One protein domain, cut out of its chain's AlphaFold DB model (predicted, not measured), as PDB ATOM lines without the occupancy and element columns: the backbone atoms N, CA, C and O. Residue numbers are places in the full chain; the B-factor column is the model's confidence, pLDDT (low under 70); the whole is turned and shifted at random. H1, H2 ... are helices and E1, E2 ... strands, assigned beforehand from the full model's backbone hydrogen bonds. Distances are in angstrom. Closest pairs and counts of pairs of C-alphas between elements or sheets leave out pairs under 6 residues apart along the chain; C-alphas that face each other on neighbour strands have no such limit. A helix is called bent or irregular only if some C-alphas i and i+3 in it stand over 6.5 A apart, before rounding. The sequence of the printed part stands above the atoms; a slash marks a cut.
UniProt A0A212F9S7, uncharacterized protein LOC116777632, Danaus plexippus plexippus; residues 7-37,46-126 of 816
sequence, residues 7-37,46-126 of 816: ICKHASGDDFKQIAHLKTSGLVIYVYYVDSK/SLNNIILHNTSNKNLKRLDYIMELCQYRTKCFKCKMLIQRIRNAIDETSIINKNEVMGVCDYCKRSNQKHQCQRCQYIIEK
ATOM      1  N   ILE A   7      10.230  46.910 -12.804       76.00
ATOM      2  CA  ILE A   7      10.159  45.616 -13.516       76.00
ATOM      3  C   ILE A   7      11.314  45.474 -14.529       76.00
ATOM      4  O   ILE A   7      11.962  44.433 -14.584       76.00
ATOM      5  N   CYS A   8      11.632  46.520 -15.301       75.06
ATOM      6  CA  CYS A   8      12.792  46.505 -16.198       75.06
ATOM      7  C   CYS A   8      14.130  46.548 -15.444       75.06
ATOM      8  O   CYS A   8      15.065  45.884 -15.872       75.06
ATOM      9  N   LYS A   9      14.222  47.307 -14.343       76.62
ATOM     10  CA  LYS A   9      15.467  47.531 -13.585       76.62
ATOM     11  C   LYS A   9      15.911  46.355 -12.713       76.62
ATOM     12  O   LYS A   9      17.092  46.282 -12.400       76.62
ATOM     13  N   HIS A  10      15.017  45.445 -12.319       65.81
ATOM     14  CA  HIS A  10      15.433  44.235 -11.602       65.81
ATOM     15  C   HIS A  10      16.244  43.306 -12.514       65.81
ATOM     16  O   HIS A  10      15.677  42.591 -13.342       65.81
ATOM     17  N   ALA A  11      17.560  43.282 -12.320       53.12
ATOM     18  CA  ALA A  11      18.401  42.151 -12.688       53.12
ATOM     19  C   ALA A  11      18.156  41.021 -11.669       53.12
ATOM     20  O   ALA A  11      18.840  40.919 -10.655       53.12
ATOM     21  N   SER A  12      17.102  40.239 -11.895       55.81
ATOM     22  CA  SER A  12      16.864  38.971 -11.203       55.81
ATOM     23  C   SER A  12      17.736  37.897 -11.847       55.81
ATOM     24  O   SER A  12      17.673  37.740 -13.063       55.81
ATOM     25  N   GLY A  13      18.509  37.160 -11.049       61.75
ATOM     26  CA  GLY A  13      19.299  36.005 -11.506       61.75
ATOM     27  C   GLY A  13      18.473  34.736 -11.755       61.75
ATOM     28  O   GLY A  13      19.050  33.664 -11.867       61.75
ATOM     29  N   ASP A  14      17.145  34.859 -11.804       67.38
ATOM     30  CA  ASP A  14      16.198  33.790 -12.110       67.38
ATOM     31  C   ASP A  14      15.827  33.810 -13.597       67.38
ATOM     32  O   ASP A  14      15.441  34.857 -14.129       67.38
ATOM     33  N   ASP A  15      15.814  32.638 -14.238       76.81
ATOM     34  CA  ASP A  15      15.383  32.486 -15.635       76.81
ATOM     35  C   ASP A  15      13.915  32.912 -15.857       76.81
ATOM     36  O   ASP A  15      13.516  33.268 -16.969       76.81
ATOM     37  N   PHE A  16      13.104  32.889 -14.789       80.25
ATOM     38  CA  PHE A  16      11.669  33.179 -14.781       80.25
ATOM     39  C   PHE A  16      11.362  34.537 -14.149       80.25
ATOM     40  O   PHE A  16      11.284  34.684 -12.928       80.25
ATOM     41  N   LYS A  17      11.056  35.537 -14.974       86.38
ATOM     42  CA  LYS A  17      10.712  36.875 -14.490       86.38
ATOM     43  C   LYS A  17       9.206  37.080 -14.405       86.38
ATOM     44  O   LYS A  17       8.526  37.097 -15.429       86.38
ATOM     45  N   GLN A  18       8.678  37.296 -13.200       89.56
ATOM     46  CA  GLN A  18       7.279  37.685 -13.003       89.56
ATOM     47  C   GLN A  18       7.042  39.105 -13.550       89.56
ATOM     48  O   GLN A  18       7.702  40.060 -13.141       89.56
ATOM     49  N   ILE A  19       6.097  39.253 -14.483       88.75
ATOM     50  CA  ILE A  19       5.769  40.534 -15.138       88.75
ATOM     51  C   ILE A  19       4.394  41.058 -14.716       88.75
ATOM     52  O   ILE A  19       4.204  42.273 -14.651       88.75
ATOM     53  N   ALA A  20       3.454  40.167 -14.394       90.81
ATOM     54  CA  ALA A  20       2.176  40.530 -13.795       90.81
ATOM     55  C   ALA A  20       1.744  39.488 -12.754       90.81
ATOM     56  O   ALA A  20       1.859  38.284 -12.980       90.81
ATOM     57  N   HIS A  21       1.195  39.967 -11.638       93.44
ATOM     58  CA  HIS A  21       0.307  39.197 -10.773       93.44
ATOM     59  C   HIS A  21      -1.079  39.813 -10.937       93.44
ATOM     60  O   HIS A  21      -1.293  40.961 -10.545       93.44
ATOM     61  N   LEU A  22      -1.988  39.078 -11.566       94.06
ATOM     62  CA  LEU A  22      -3.390  39.445 -11.674       94.06
ATOM     63  C   LEU A  22      -4.082  38.831 -10.444       94.06
ATOM     64  O   LEU A  22      -4.421  37.650 -10.442       94.06
ATOM     65  N   LYS A  23      -4.152  39.597  -9.346       92.19
ATOM     66  CA  LYS A  23      -4.603  39.135  -8.020       92.19
ATOM     67  C   LYS A  23      -6.083  38.735  -7.995       92.19
ATOM     68  O   LYS A  23      -6.435  37.840  -7.234       92.19
ATOM     69  N   THR A  24      -6.954  39.368  -8.788       92.31
ATOM     70  CA  THR A  24      -8.403  39.061  -8.768       92.31
ATOM     71  C   THR A  24      -8.740  37.774  -9.518       92.31
ATOM     72  O   THR A  24      -9.623  37.024  -9.107       92.31
ATOM     73  N   SER A  25      -7.993  37.493 -10.586       93.00
ATOM     74  CA  SER A  25      -8.087  36.258 -11.368       93.00
ATOM     75  C   SER A  25      -7.176  35.142 -10.845       93.00
ATOM     76  O   SER A  25      -7.435  33.973 -11.100       93.00
ATOM     77  N   GLY A  26      -6.117  35.466 -10.100       92.81
ATOM     78  CA  GLY A  26      -5.093  34.501  -9.699       92.81
ATOM     79  C   GLY A  26      -4.274  33.980 -10.884       92.81
ATOM     80  O   GLY A  26      -3.821  32.838 -10.856       92.81
ATOM     81  N   LEU A  27      -4.093  34.794 -11.931       94.50
ATOM     82  CA  LEU A  27      -3.179  34.493 -13.033       94.50
ATOM     83  C   LEU A  27      -1.844  35.212 -12.812       94.50
ATOM     84  O   LEU A  27      -1.778  36.442 -12.736       94.50
ATOM     85  N   VAL A  28      -0.758  34.446 -12.762       93.12
ATOM     86  CA  VAL A  28       0.604  34.973 -12.713       93.12
ATOM     87  C   VAL A  28       1.269  34.778 -14.067       93.12
ATOM     88  O   VAL A  28       1.294  33.674 -14.611       93.12
ATOM     89  N   ILE A  29       1.817  35.861 -14.615       93.12
ATOM     90  CA  ILE A  29       2.449  35.861 -15.932       93.12
ATOM     91  C   ILE A  29       3.948  36.054 -15.764       93.12
ATOM     92  O   ILE A  29       4.409  37.101 -15.295       93.12
ATOM     93  N   TYR A  30       4.690  35.032 -16.177       90.62
ATOM     94  CA  TYR A  30       6.141  35.001 -16.223       90.62
ATOM     95  C   TYR A  30       6.627  35.138 -17.670       90.62
ATOM     96  O   TYR A  30       5.939  34.765 -18.623       90.62
ATOM     97  N   VAL A  31       7.849  35.631 -17.836       88.62
ATOM     98  CA  VAL A  31       8.637  35.430 -19.055       88.62
ATOM     99  C   VAL A  31       9.868  34.625 -18.702       88.62
ATOM    100  O   VAL A  31      10.545  34.936 -17.724       88.62
ATOM    101  N   TYR A  32      10.139  33.615 -19.521       85.00
ATOM    102  CA  TYR A  32      11.376  32.861 -19.479       85.00
ATOM    103  C   TYR A  32      12.368  33.430 -20.495       85.00
ATOM    104  O   TYR A  32      12.054  33.527 -21.690       85.00
ATOM    105  N   TYR A  33      13.563  33.778 -20.021       80.38
ATOM    106  CA  TYR A  33      14.678  34.221 -20.855       80.38
ATOM    107  C   TYR A  33      15.631  33.049 -21.116       80.38
ATOM    108  O   TYR A  33      15.993  32.319 -20.203       80.38
ATOM    109  N   VAL A  34      16.035  32.851 -22.373       72.25
ATOM    110  CA  VAL A  34      17.022  31.823 -22.743       72.25
ATOM    111  C   VAL A  34      18.405  32.478 -22.714       72.25
ATOM    112  O   VAL A  34      18.678  33.310 -23.576       72.25
ATOM    113  N   ASP A  35      19.256  32.137 -21.739       62.41
ATOM    114  CA  ASP A  35      20.567  32.783 -21.532       62.41
ATOM    115  C   ASP A  35      21.581  32.421 -22.639       62.41
ATOM    116  O   ASP A  35      22.342  31.454 -22.559       62.41
ATOM    117  N   SER A  36      21.559  33.173 -23.740       55.56
ATOM    118  CA  SER A  36      22.194  32.791 -25.002       55.56
ATOM    119  C   SER A  36      23.587  33.395 -25.212       55.56
ATOM    120  O   SER A  36      23.843  34.112 -26.180       55.56
ATOM    121  N   LYS A  37      24.554  32.986 -24.379       56.00
ATOM    122  CA  LYS A  37      25.991  33.358 -24.463       56.00
ATOM    123  C   LYS A  37      26.706  33.015 -25.792       56.00
ATOM    124  O   LYS A  37      27.899  33.272 -25.932       56.00
ATOM    125  N   SER A  46      14.810  38.955 -29.937       54.94
ATOM    126  CA  SER A  46      14.806  37.506 -29.690       54.94
ATOM    127  C   SER A  46      13.585  37.002 -28.904       54.94
ATOM    128  O   SER A  46      13.117  37.633 -27.953       54.94
ATOM    129  N   LEU A  47      13.066  35.840 -29.309       55.59
ATOM    130  CA  LEU A  47      11.760  35.321 -28.890       55.59
ATOM    131  C   LEU A  47      11.705  34.929 -27.399       55.59
ATOM    132  O   LEU A  47      12.036  33.801 -27.033       55.59
ATOM    133  N   ASN A  48      11.219  35.845 -26.559       66.38
ATOM    134  CA  ASN A  48      10.844  35.576 -25.169       66.38
ATOM    135  C   ASN A  48       9.727  34.519 -25.099       66.38
ATOM    136  O   ASN A  48       8.647  34.730 -25.654       66.38
ATOM    137  N   ASN A  49       9.945  33.433 -24.355       80.56
ATOM    138  CA  ASN A  49       8.890  32.464 -24.056       80.56
ATOM    139  C   ASN A  49       7.982  33.044 -22.955       80.56
ATOM    140  O   ASN A  49       8.463  33.402 -21.878       80.56
ATOM    141  N   ILE A  50       6.676  33.136 -23.204       87.31
ATOM    142  CA  ILE A  50       5.695  33.584 -22.202       87.31
ATOM    143  C   ILE A  50       5.167  32.352 -21.463       87.31
ATOM    144  O   ILE A  50       4.803  31.366 -22.104       87.31
ATOM    145  N   ILE A  51       5.111  32.417 -20.131       88.88
ATOM    146  CA  ILE A  51       4.592  31.347 -19.273       88.88
ATOM    147  C   ILE A  51       3.436  31.893 -18.427       88.88
ATOM    148  O   ILE A  51       3.584  32.856 -17.674       88.88
ATOM    149  N   LEU A  52       2.272  31.264 -18.564       91.75
ATOM    150  CA  LEU A  52       1.026  31.627 -17.895       91.75
ATOM    151  C   LEU A  52       0.735  30.597 -16.804       91.75
ATOM    152  O   LEU A  52       0.463  29.443 -17.119       91.75
ATOM    153  N   HIS A  53       0.797  31.003 -15.538       91.44
ATOM    154  CA  HIS A  53       0.599  30.123 -14.388       91.44
ATOM    155  C   HIS A  53      -0.638  30.537 -13.596       91.44
ATOM    156  O   HIS A  53      -0.690  31.624 -13.014       91.44
ATOM    157  N   ASN A  54      -1.635  29.662 -13.553       93.31
ATOM    158  CA  ASN A  54      -2.862  29.893 -12.802       93.31
ATOM    159  C   ASN A  54      -2.675  29.486 -11.331       93.31
ATOM    160  O   ASN A  54      -2.853  28.321 -10.986       93.31
ATOM    161  N   THR A  55      -2.351  30.438 -10.453       89.44
ATOM    162  CA  THR A  55      -2.268  30.209  -8.997       89.44
ATOM    163  C   THR A  55      -3.635  30.060  -8.327       89.44
ATOM    164  O   THR A  55      -3.695  29.803  -7.126       89.44
ATOM    165  N   SER A  56      -4.742  30.242  -9.054       88.69
ATOM    166  CA  SER A  56      -6.083  30.031  -8.515       88.69
ATOM    167  C   SER A  56      -6.491  28.551  -8.547       88.69
ATOM    168  O   SER A  56      -6.126  27.775  -9.434       88.69
ATOM    169  N   ASN A  57      -7.365  28.172  -7.613       83.38
ATOM    170  CA  ASN A  57      -8.000  26.850  -7.591       83.38
ATOM    171  C   ASN A  57      -9.152  26.697  -8.612       83.38
ATOM    172  O   ASN A  57      -9.865  25.692  -8.581       83.38
ATOM    173  N   LYS A  58      -9.360  27.676  -9.506       89.12
ATOM    174  CA  LYS A  58     -10.438  27.712 -10.506       89.12
ATOM    175  C   LYS A  58      -9.859  27.669 -11.922       89.12
ATOM    176  O   LYS A  58      -8.749  28.129 -12.159       89.12
ATOM    177  N   ASN A  59     -10.622  27.147 -12.880       91.88
ATOM    178  CA  ASN A  59     -10.286  27.313 -14.295       91.88
ATOM    179  C   ASN A  59     -10.649  28.744 -14.711       91.88
ATOM    180  O   ASN A  59     -11.773  29.177 -14.457       91.88
ATOM    181  N   LEU A  60      -9.718  29.451 -15.346       92.88
ATOM    182  CA  LEU A  60      -9.882  30.837 -15.769       92.88
ATOM    183  C   LEU A  60     -10.263  30.897 -17.243       92.88
ATOM    184  O   LEU A  60      -9.502  30.485 -18.120       92.88
ATOM    185  N   LYS A  61     -11.444  31.433 -17.526       93.38
ATOM    186  CA  LYS A  61     -11.877  31.805 -18.873       93.38
ATOM    187  C   LYS A  61     -11.246  33.145 -19.240       93.38
ATOM    188  O   LYS A  61     -10.937  33.951 -18.366       93.38
ATOM    189  N   ARG A  62     -11.145  33.437 -20.541       92.00
ATOM    190  CA  ARG A  62     -10.582  34.709 -21.036       92.00
ATOM    191  C   ARG A  62     -11.139  35.959 -20.344       92.00
ATOM    192  O   ARG A  62     -10.369  36.865 -20.045       92.00
ATOM    193  N   LEU A  63     -12.438  36.000 -20.037       90.38
ATOM    194  CA  LEU A  63     -13.074  37.133 -19.348       90.38
ATOM    195  C   LEU A  63     -12.482  37.421 -17.956       90.38
ATOM    196  O   LEU A  63     -12.360  38.591 -17.596       90.38
ATOM    197  N   ASP A  64     -12.082  36.383 -17.220       90.50
ATOM    198  CA  ASP A  64     -11.709  36.479 -15.805       90.50
ATOM    199  C   ASP A  64     -10.406  37.275 -15.622       90.50
ATOM    200  O   ASP A  64     -10.322  38.145 -14.760       90.50
ATOM    201  N   TYR A  65      -9.403  37.037 -16.479       92.44
ATOM    202  CA  TYR A  65      -8.120  37.751 -16.438       92.44
ATOM    203  C   TYR A  65      -8.006  38.910 -17.442       92.44
ATOM    204  O   TYR A  65      -7.203  39.816 -17.213       92.44
ATOM    205  N   ILE A  66      -8.758  38.938 -18.559       91.94
ATOM    206  CA  ILE A  66      -8.513  39.942 -19.617       91.94
ATOM    207  C   ILE A  66      -8.857  41.361 -19.159       91.94
ATOM    208  O   ILE A  66      -8.181  42.308 -19.554       91.94
ATOM    209  N   MET A  67      -9.860  41.528 -18.288       90.12
ATOM    210  CA  MET A  67     -10.187  42.839 -17.722       90.12
ATOM    211  C   MET A  67      -9.068  43.347 -16.805       90.12
ATOM    212  O   MET A  67      -8.652  44.497 -16.938       90.12
ATOM    213  N   GLU A  68      -8.523  42.483 -15.948       93.25
ATOM    214  CA  GLU A  68      -7.413  42.813 -15.049       93.25
ATOM    215  C   GLU A  68      -6.117  43.103 -15.836       93.25
ATOM    216  O   GLU A  68      -5.459  44.124 -15.627       93.25
ATOM    217  N   LEU A  69      -5.806  42.285 -16.848       92.00
ATOM    218  CA  LEU A  69      -4.676  42.485 -17.762       92.00
ATOM    219  C   LEU A  69      -4.819  43.752 -18.627       92.00
ATOM    220  O   LEU A  69      -3.819  44.379 -18.988       92.00
ATOM    221  N   CYS A  70      -6.044  44.162 -18.966       89.38
ATOM    222  CA  CYS A  70      -6.322  45.443 -19.622       89.38
ATOM    223  C   CYS A  70      -6.103  46.635 -18.679       89.38
ATOM    224  O   CYS A  70      -5.553  47.653 -19.105       89.38
ATOM    225  N   GLN A  71      -6.467  46.497 -17.401       89.94
ATOM    226  CA  GLN A  71      -6.245  47.508 -16.361       89.94
ATOM    227  C   GLN A  71      -4.773  47.620 -15.918       89.94
ATOM    228  O   GLN A  71      -4.385  48.655 -15.377       89.94
ATOM    229  N   TYR A  72      -3.935  46.611 -16.186       87.88
ATOM    230  CA  TYR A  72      -2.520  46.578 -15.802       87.88
ATOM    231  C   TYR A  72      -1.671  47.663 -16.512       87.88
ATOM    232  O   TYR A  72      -1.119  47.469 -17.600       87.88
ATOM    233  N   ARG A  73      -1.570  48.849 -15.894       84.88
ATOM    234  CA  ARG A  73      -0.869  50.035 -16.427       84.88
ATOM    235  C   ARG A  73       0.641  49.986 -16.165       84.88
ATOM    236  O   ARG A  73       1.111  50.358 -15.092       84.88
ATOM    237  N   THR A  74       1.425  49.634 -17.181       84.38
ATOM    238  CA  THR A  74       2.895  49.701 -17.130       84.38
ATOM    239  C   THR A  74       3.421  51.058 -17.620       84.38
ATOM    240  O   THR A  74       3.055  51.533 -18.692       84.38
ATOM    241  N   LYS A  75       4.299  51.704 -16.832       80.44
ATOM    242  CA  LYS A  75       4.876  53.031 -17.164       80.44
ATOM    243  C   LYS A  75       6.030  52.989 -18.182       80.44
ATOM    244  O   LYS A  75       6.336  54.012 -18.779       80.44
ATOM    245  N   CYS A  76       6.684  51.839 -18.370       86.25
ATOM    246  CA  CYS A  76       7.824  51.684 -19.284       86.25
ATOM    247  C   CYS A  76       7.383  51.119 -20.641       86.25
ATOM    248  O   CYS A  76       6.626  50.146 -20.688       86.25
ATOM    249  N   PHE A  77       7.922  51.667 -21.734       82.69
ATOM    250  CA  PHE A  77       7.629  51.234 -23.103       82.69
ATOM    251  C   PHE A  77       7.930  49.744 -23.341       82.69
ATOM    252  O   PHE A  77       7.063  49.036 -23.857       82.69
ATOM    253  N   LYS A  78       9.089  49.231 -22.887       82.38
ATOM    254  CA  LYS A  78       9.446  47.806 -23.044       82.38
ATOM    255  C   LYS A  78       8.412  46.887 -22.353       82.38
ATOM    256  O   LYS A  78       7.932  45.940 -22.971       82.38
ATOM    257  N   CYS A  79       7.950  47.220 -21.140       84.56
ATOM    258  CA  CYS A  79       6.854  46.492 -20.473       84.56
ATOM    259  C   CYS A  79       5.494  46.642 -21.177       84.56
ATOM    260  O   CYS A  79       4.727  45.685 -21.208       84.56
ATOM    261  N   LYS A  80       5.175  47.817 -21.735       87.56
ATOM    262  CA  LYS A  80       3.915  48.055 -22.462       87.56
ATOM    263  C   LYS A  80       3.836  47.203 -23.732       87.56
ATOM    264  O   LYS A  80       2.816  46.562 -23.970       87.56
ATOM    265  N   MET A  81       4.924  47.147 -24.501       87.06
ATOM    266  CA  MET A  81       5.037  46.286 -25.683       87.06
ATOM    267  C   MET A  81       4.945  44.802 -25.317       87.06
ATOM    268  O   MET A  81       4.259  44.045 -26.000       87.06
ATOM    269  N   LEU A  82       5.577  44.389 -24.215       86.50
ATOM    270  CA  LEU A  82       5.537  43.004 -23.753       86.50
ATOM    271  C   LEU A  82       4.126  42.609 -23.271       86.50
ATOM    272  O   LEU A  82       3.609  41.591 -23.719       86.50
ATOM    273  N   ILE A  83       3.444  43.444 -22.476       88.38
ATOM    274  CA  ILE A  83       2.029  43.235 -22.104       88.38
ATOM    275  C   ILE A  83       1.122  43.174 -23.344       88.38
ATOM    276  O   ILE A  83       0.181  42.385 -23.365       88.38
ATOM    277  N   GLN A  84       1.405  43.938 -24.404       88.62
ATOM    278  CA  GLN A  84       0.634  43.829 -25.644       88.62
ATOM    279  C   GLN A  84       0.922  42.526 -26.413       88.62
ATOM    280  O   GLN A  84      -0.018  41.927 -26.926       88.62
ATOM    281  N   ARG A  85       2.169  42.028 -26.432       85.31
ATOM    282  CA  ARG A  85       2.478  40.676 -26.948       85.31
ATOM    283  C   ARG A  85       1.763  39.591 -26.131       85.31
ATOM    284  O   ARG A  85       1.158  38.707 -26.724       85.31
ATOM    285  N   ILE A  86       1.758  39.705 -24.798       86.81
ATOM    286  CA  ILE A  86       1.008  38.819 -23.890       86.81
ATOM    287  C   ILE A  86      -0.485  38.821 -24.236       86.81
ATOM    288  O   ILE A  86      -1.054  37.748 -24.381       86.81
ATOM    289  N   ARG A  87      -1.122  39.986 -24.423       89.25
ATOM    290  CA  ARG A  87      -2.540  40.063 -24.829       89.25
ATOM    291  C   ARG A  87      -2.787  39.358 -26.160       89.25
ATOM    292  O   ARG A  87      -3.646  38.493 -26.221       89.25
ATOM    293  N   ASN A  88      -1.981  39.644 -27.183       84.38
ATOM    294  CA  ASN A  88      -2.109  39.004 -28.495       84.38
ATOM    295  C   ASN A  88      -1.882  37.473 -28.448       84.38
ATOM    296  O   ASN A  88      -2.416  36.757 -29.288       84.38
ATOM    297  N   ALA A  89      -1.084  36.971 -27.499       79.25
ATOM    298  CA  ALA A  89      -0.869  35.542 -27.259       79.25
ATOM    299  C   ALA A  89      -2.025  34.894 -26.470       79.25
ATOM    300  O   ALA A  89      -2.459  33.791 -26.786       79.25
ATOM    301  N   ILE A  90      -2.542  35.598 -25.461       83.12
ATOM    302  CA  ILE A  90      -3.655  35.165 -24.607       83.12
ATOM    303  C   ILE A  90      -5.001  35.226 -25.338       83.12
ATOM    304  O   ILE A  90      -5.894  34.435 -25.047       83.12
ATOM    305  N   ASP A  91      -5.169  36.132 -26.300       80.19
ATOM    306  CA  ASP A  91      -6.428  36.303 -27.028       80.19
ATOM    307  C   ASP A  91      -6.828  35.063 -27.856       80.19
ATOM    308  O   ASP A  91      -8.011  34.884 -28.156       80.19
ATOM    309  N   GLU A  92      -5.868  34.187 -28.163       76.88
ATOM    310  CA  GLU A  92      -6.069  32.880 -28.805       76.88
ATOM    311  C   GLU A  92      -6.340  31.748 -27.792       76.88
ATOM    312  O   GLU A  92      -6.885  30.709 -28.162       76.88
ATOM    313  N   THR A  93      -6.028  31.946 -26.506       83.06
ATOM    314  CA  THR A  93      -6.308  30.980 -25.432       83.06
ATOM    315  C   THR A  93      -7.688  31.235 -24.821       83.06
ATOM    316  O   THR A  93      -7.967  32.307 -24.290       83.06
ATOM    317  N   SER A  94      -8.588  30.254 -24.900       82.50
ATOM    318  CA  SER A  94      -9.974  30.400 -24.430       82.50
ATOM    319  C   SER A  94     -10.140  30.147 -22.924       82.50
ATOM    320  O   SER A  94     -10.956  30.809 -22.270       82.50
ATOM    321  N   ILE A  95      -9.374  29.194 -22.381       89.25
ATOM    322  CA  ILE A  95      -9.424  28.698 -20.998       89.25
ATOM    323  C   ILE A  95      -7.993  28.383 -20.534       89.25
ATOM    324  O   ILE A  95      -7.187  27.913 -21.331       89.25
ATOM    325  N   ILE A  96      -7.702  28.619 -19.252       89.38
ATOM    326  CA  ILE A  96      -6.505  28.155 -18.532       89.38
ATOM    327  C   ILE A  96      -6.981  27.339 -17.323       89.38
ATOM    328  O   ILE A  96      -7.771  27.833 -16.515       89.38
ATOM    329  N   ASN A  97      -6.551  26.090 -17.177       88.25
ATOM    330  CA  ASN A  97      -7.005  25.211 -16.098       88.25
ATOM    331  C   ASN A  97      -6.359  25.570 -14.743       88.25
ATOM    332  O   ASN A  97      -5.338  26.257 -14.675       88.25
ATOM    333  N   LYS A  98      -6.975  25.152 -13.629       87.94
ATOM    334  CA  LYS A  98      -6.459  25.375 -12.259       87.94
ATOM    335  C   LYS A  98      -5.044  24.801 -12.084       87.94
ATOM    336  O   LYS A  98      -4.814  23.649 -12.440       87.94
ATOM    337  N   ASN A  99      -4.120  25.570 -11.501       79.44
ATOM    338  CA  ASN A  99      -2.699  25.201 -11.353       79.44
ATOM    339  C   ASN A  99      -1.974  24.831 -12.671       79.44
ATOM    340  O   ASN A  99      -0.900  24.233 -12.634       79.44
ATOM    341  N   GLU A 100      -2.536  25.175 -13.835       82.69
ATOM    342  CA  GLU A 100      -1.920  24.917 -15.138       82.69
ATOM    343  C   GLU A 100      -0.837  25.950 -15.469       82.69
ATOM    344  O   GLU A 100      -0.844  27.083 -14.973       82.69
ATOM    345  N   VAL A 101       0.105  25.525 -16.314       79.88
ATOM    346  CA  VAL A 101       1.312  26.255 -16.701       79.88
ATOM    347  C   VAL A 101       1.414  26.215 -18.224       79.88
ATOM    348  O   VAL A 101       1.899  25.241 -18.792       79.88
ATOM    349  N   MET A 102       0.911  27.245 -18.907       79.56
ATOM    350  CA  MET A 102       0.888  27.275 -20.373       79.56
ATOM    351  C   MET A 102       2.059  28.068 -20.946       79.56
ATOM    352  O   MET A 102       2.259  29.235 -20.602       79.56
ATOM    353  N   GLY A 103       2.788  27.449 -21.871       77.44
ATOM    354  CA  GLY A 103       3.823  28.092 -22.671       77.44
ATOM    355  C   GLY A 103       3.307  28.631 -23.994       77.44
ATOM    356  O   GLY A 103       2.717  27.878 -24.765       77.44
ATOM    357  N   VAL A 104       3.606  29.892 -24.310       63.69
ATOM    358  CA  VAL A 104       3.374  30.452 -25.650       63.69
ATOM    359  C   VAL A 104       4.684  30.985 -26.230       63.69
ATOM    360  O   VAL A 104       5.347  31.829 -25.624       63.69
ATOM    361  N   CYS A 105       5.051  30.499 -27.420       66.50
ATOM    362  CA  CYS A 105       6.173  31.010 -28.209       66.50
ATOM    363  C   CYS A 105       5.798  31.130 -29.697       66.50
ATOM    364  O   CYS A 105       5.001  30.352 -30.224       66.50
ATOM    365  N   ASP A 106       6.410  32.090 -30.396       57.38
ATOM    366  CA  ASP A 106       6.108  32.384 -31.803       57.38
ATOM    367  C   ASP A 106       6.572  31.303 -32.800       57.38
ATOM    368  O   ASP A 106       6.149  31.326 -33.954       57.38
ATOM    369  N   TYR A 107       7.421  30.353 -32.389       56.75
ATOM    370  CA  TYR A 107       7.918  29.280 -33.265       56.75
ATOM    371  C   TYR A 107       6.839  28.214 -33.509       56.75
ATOM    372  O   TYR A 107       6.491  27.921 -34.654       56.75
ATOM    373  N   CYS A 108       6.204  27.722 -32.437       61.66
ATOM    374  CA  CYS A 108       5.057  26.805 -32.520       61.66
ATOM    375  C   CYS A 108       3.869  27.399 -33.295       61.66
ATOM    376  O   CYS A 108       3.042  26.659 -33.815       61.66
ATOM    377  N   LYS A 109       3.804  28.730 -33.405       60.22
ATOM    378  CA  LYS A 109       2.767  29.474 -34.125       60.22
ATOM    379  C   LYS A 109       2.987  29.545 -35.649       60.22
ATOM    380  O   LYS A 109       2.153  30.124 -36.338       60.22
ATOM    381  N   ARG A 110       4.105  29.025 -36.190       64.31
ATOM    382  CA  ARG A 110       4.510  29.278 -37.596       64.31
ATOM    383  C   ARG A 110       5.007  28.079 -38.420       64.31
ATOM    384  O   ARG A 110       5.047  28.215 -39.639       64.31
ATOM    385  N   SER A 111       5.392  26.941 -37.831       55.03
ATOM    386  CA  SER A 111       6.065  25.850 -38.574       55.03
ATOM    387  C   SER A 111       5.466  24.454 -38.351       55.03
ATOM    388  O   SER A 111       5.499  23.936 -37.235       55.03
ATOM    389  N   ASN A 112       5.025  23.797 -39.429       50.09
ATOM    390  CA  ASN A 112       4.614  22.389 -39.407       50.09
ATOM    391  C   ASN A 112       5.819  21.445 -39.592       50.09
ATOM    392  O   ASN A 112       6.200  21.150 -40.720       50.09
ATOM    393  N   GLN A 113       6.318  20.902 -38.472       51.59
ATOM    394  CA  GLN A 113       7.259  19.766 -38.381       51.59
ATOM    395  C   GLN A 113       8.710  20.013 -38.876       51.59
ATOM    396  O   GLN A 113       9.000  20.990 -39.551       51.59
ATOM    397  N   LYS A 114       9.708  19.177 -38.530       48.50
ATOM    398  CA  LYS A 114       9.692  17.998 -37.625       48.50
ATOM    399  C   LYS A 114      10.277  18.233 -36.232       48.50
ATOM    400  O   LYS A 114       9.904  17.512 -35.314       48.50
ATOM    401  N   HIS A 115      11.124  19.240 -36.035       48.94
ATOM    402  CA  HIS A 115      11.601  19.551 -34.692       48.94
ATOM    403  C   HIS A 115      10.558  20.355 -33.913       48.94
ATOM    404  O   HIS A 115      10.384  21.557 -34.130       48.94
ATOM    405  N   GLN A 116      10.001  19.726 -32.873       50.41
ATOM    406  CA  GLN A 116      10.069  20.396 -31.579       50.41
ATOM    407  C   GLN A 116      11.536  20.804 -31.390       50.41
ATOM    408  O   GLN A 116      12.412  19.958 -31.221       50.41
ATOM    409  N   CYS A 117      11.826  22.104 -31.414       48.16
ATOM    410  CA  CYS A 117      12.880  22.556 -30.520       48.16
ATOM    411  C   CYS A 117      12.385  22.186 -29.112       48.16
ATOM    412  O   CYS A 117      11.194  22.391 -28.842       48.16
ATOM    413  N   GLN A 118      13.249  21.622 -28.261       51.91
ATOM    414  CA  GLN A 118      12.911  21.072 -26.934       51.91
ATOM    415  C   GLN A 118      12.594  22.200 -25.935       51.91
ATOM    416  O   GLN A 118      13.233  22.386 -24.913       51.91
ATOM    417  N   ARG A 119      11.647  23.053 -26.316       48.06
ATOM    418  CA  ARG A 119      11.601  24.482 -26.006       48.06
ATOM    419  C   ARG A 119      10.332  24.748 -25.235       48.06
ATOM    420  O   ARG A 119      10.405  24.918 -24.032       48.06
ATOM    421  N   CYS A 120       9.185  24.593 -25.901       53.94
ATOM    422  CA  CYS A 120       7.881  24.379 -25.265       53.94
ATOM    423  C   CYS A 120       7.719  22.964 -24.690       53.94
ATOM    424  O   CYS A 120       6.811  22.724 -23.910       53.94
ATOM    425  N   GLN A 121       8.586  22.040 -25.110       56.88
ATOM    426  CA  GLN A 121       8.664  20.661 -24.624       56.88
ATOM    427  C   GLN A 121       9.449  20.565 -23.318       56.88
ATOM    428  O   GLN A 121       9.089  19.766 -22.466       56.88
ATOM    429  N   TYR A 122      10.453  21.433 -23.142       45.84
ATOM    430  CA  TYR A 122      10.855  21.824 -21.805       45.84
ATOM    431  C   TYR A 122       9.642  22.617 -21.217       45.84
ATOM    432  O   TYR A 122       9.084  22.129 -20.250       45.84
ATOM    433  N   ILE A 123       9.181  23.778 -21.755       47.56
ATOM    434  CA  ILE A 123       8.364  24.817 -21.025       47.56
ATOM    435  C   ILE A 123       7.918  24.498 -19.586       47.56
ATOM    436  O   ILE A 123       6.818  24.037 -19.297       47.56
ATOM    437  N   ILE A 124       8.749  24.896 -18.628       59.12
ATOM    438  CA  ILE A 124      10.185  24.582 -18.683       59.12
ATOM    439  C   ILE A 124      10.373  23.497 -17.634       59.12
ATOM    440  O   ILE A 124       9.769  23.632 -16.575       59.12
ATOM    441  N   GLU A 125      11.027  22.377 -17.979       53.19
ATOM    442  CA  GLU A 125      10.430  21.025 -17.790       53.19
ATOM    443  C   GLU A 125      10.063  20.673 -16.373       53.19
ATOM    444  O   GLU A 125       9.171  19.851 -16.164       53.19
ATOM    445  N   LYS A 126      10.668  21.354 -15.396       43.28
ATOM    446  CA  LYS A 126      10.141  21.317 -14.048       43.28
ATOM    447  C   LYS A 126      10.107  22.666 -13.274       43.28
ATOM    448  O   LYS A 126      10.380  22.751 -12.088       43.28
TER     449      LYS A 126
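Overview. This is residues 7 to 37 and 46 to 126 of the 816 residues of the protein "uncharacterized protein LOC116777632" of Danaus plexippus plexippus (UniProt A0A212F9S7). A strongly twisted sheet of four strands makes a wall, and two helices, H1 and H2, cover one of its faces as a helical hairpin laid across the strands; no named helix covers the other face. After the edge strand E4, a long stretch with no named element, residues 105 to 126, loops away, and its residues 110 to 115 stick out. The printed part has 112 residues, with the named elements in the order E1 E2 E3 H1 H2 E4, and the sheet runs E1 E2 E3 E4, all antiparallel. The class is mixed, helices and strands, with 47 residues, under half, in named elements. The whole is compact, with a radius of gyration of the C-alphas of 14.1 A and spans of 38 by 32 by 25 A.

Along the chain. Find C-alpha 16 at (11.669, 33.179, -14.781); from there E1, residues 16 to 22, runs 16.6 A. E2, residues 27 to 32, covers 16.0 A, and E3, residues 49 to 54, covers 16.5 A. E4, residues 101 to 104, is 10.1 A long and ends at C-alpha 104, at (3.374, 30.452, -25.650). H1, residues 62 to 71, is 14.3 A long and only just irregular: C-alphas 64 and 67 are 6.8 A apart. Look for C-alpha 77 at (7.629, 51.234, -23.103), where H2, residues 77 to 90, begins its 19.7 A.

Arrangement. Start at the inner strands E2 and E3, antiparallel, where N 30 and O 51 are 2.9 A apart, within hydrogen-bond range. On one side of E2 is E1, in a hairpin with it, with N 19 and O 29 at 2.9 A. Beside E3 is the edge strand E4, antiparallel, with N 52 and O 102 at 2.9 A. Both helices are on the same face of the sheet, in two layers, helices over one face of a sheet. H2 has a height over the sheet of 9.7 A, lies over E2 and E3, and runs across the strands, at 67 degrees to E2 on the local plane. Its closest C-alphas to E3 are those of Ile 86 and Ile 50, 7.2 A apart. H1, at a height of 8.9 A, lies over E1 and runs across the strands, at 84 degrees to E1 on the local plane. H1 and H2 only just touch, with 3 pairs of C-alphas within 8 A, made by residues 87 to 90 of H2 alone; the closest are those of Leu 69 and Arg 87, 7.8 A. They run opposite ways at a shallow tilt of 12 degrees. In H2 every O i to N i+4 pair is within hydrogen-bond range; in H1, 4 of 6 are. Residues 60 to 61 pair antiparallel with residues 95 to 96.

Size, cuts and confidence. The two C-alphas farthest apart are those of Lys 75 and Lys 114, 40.9 A. Residues 38 to 45 are cut out, within the link from E2 to E3, and C-alphas 37 and 46 are 13.0 A apart. Of the links printed whole, none is long. The mean pLDDT of the printed part is 77.4; it is under 70 at residues 10 to 14, 35 to 37, 46 to 48 and 104 to 126.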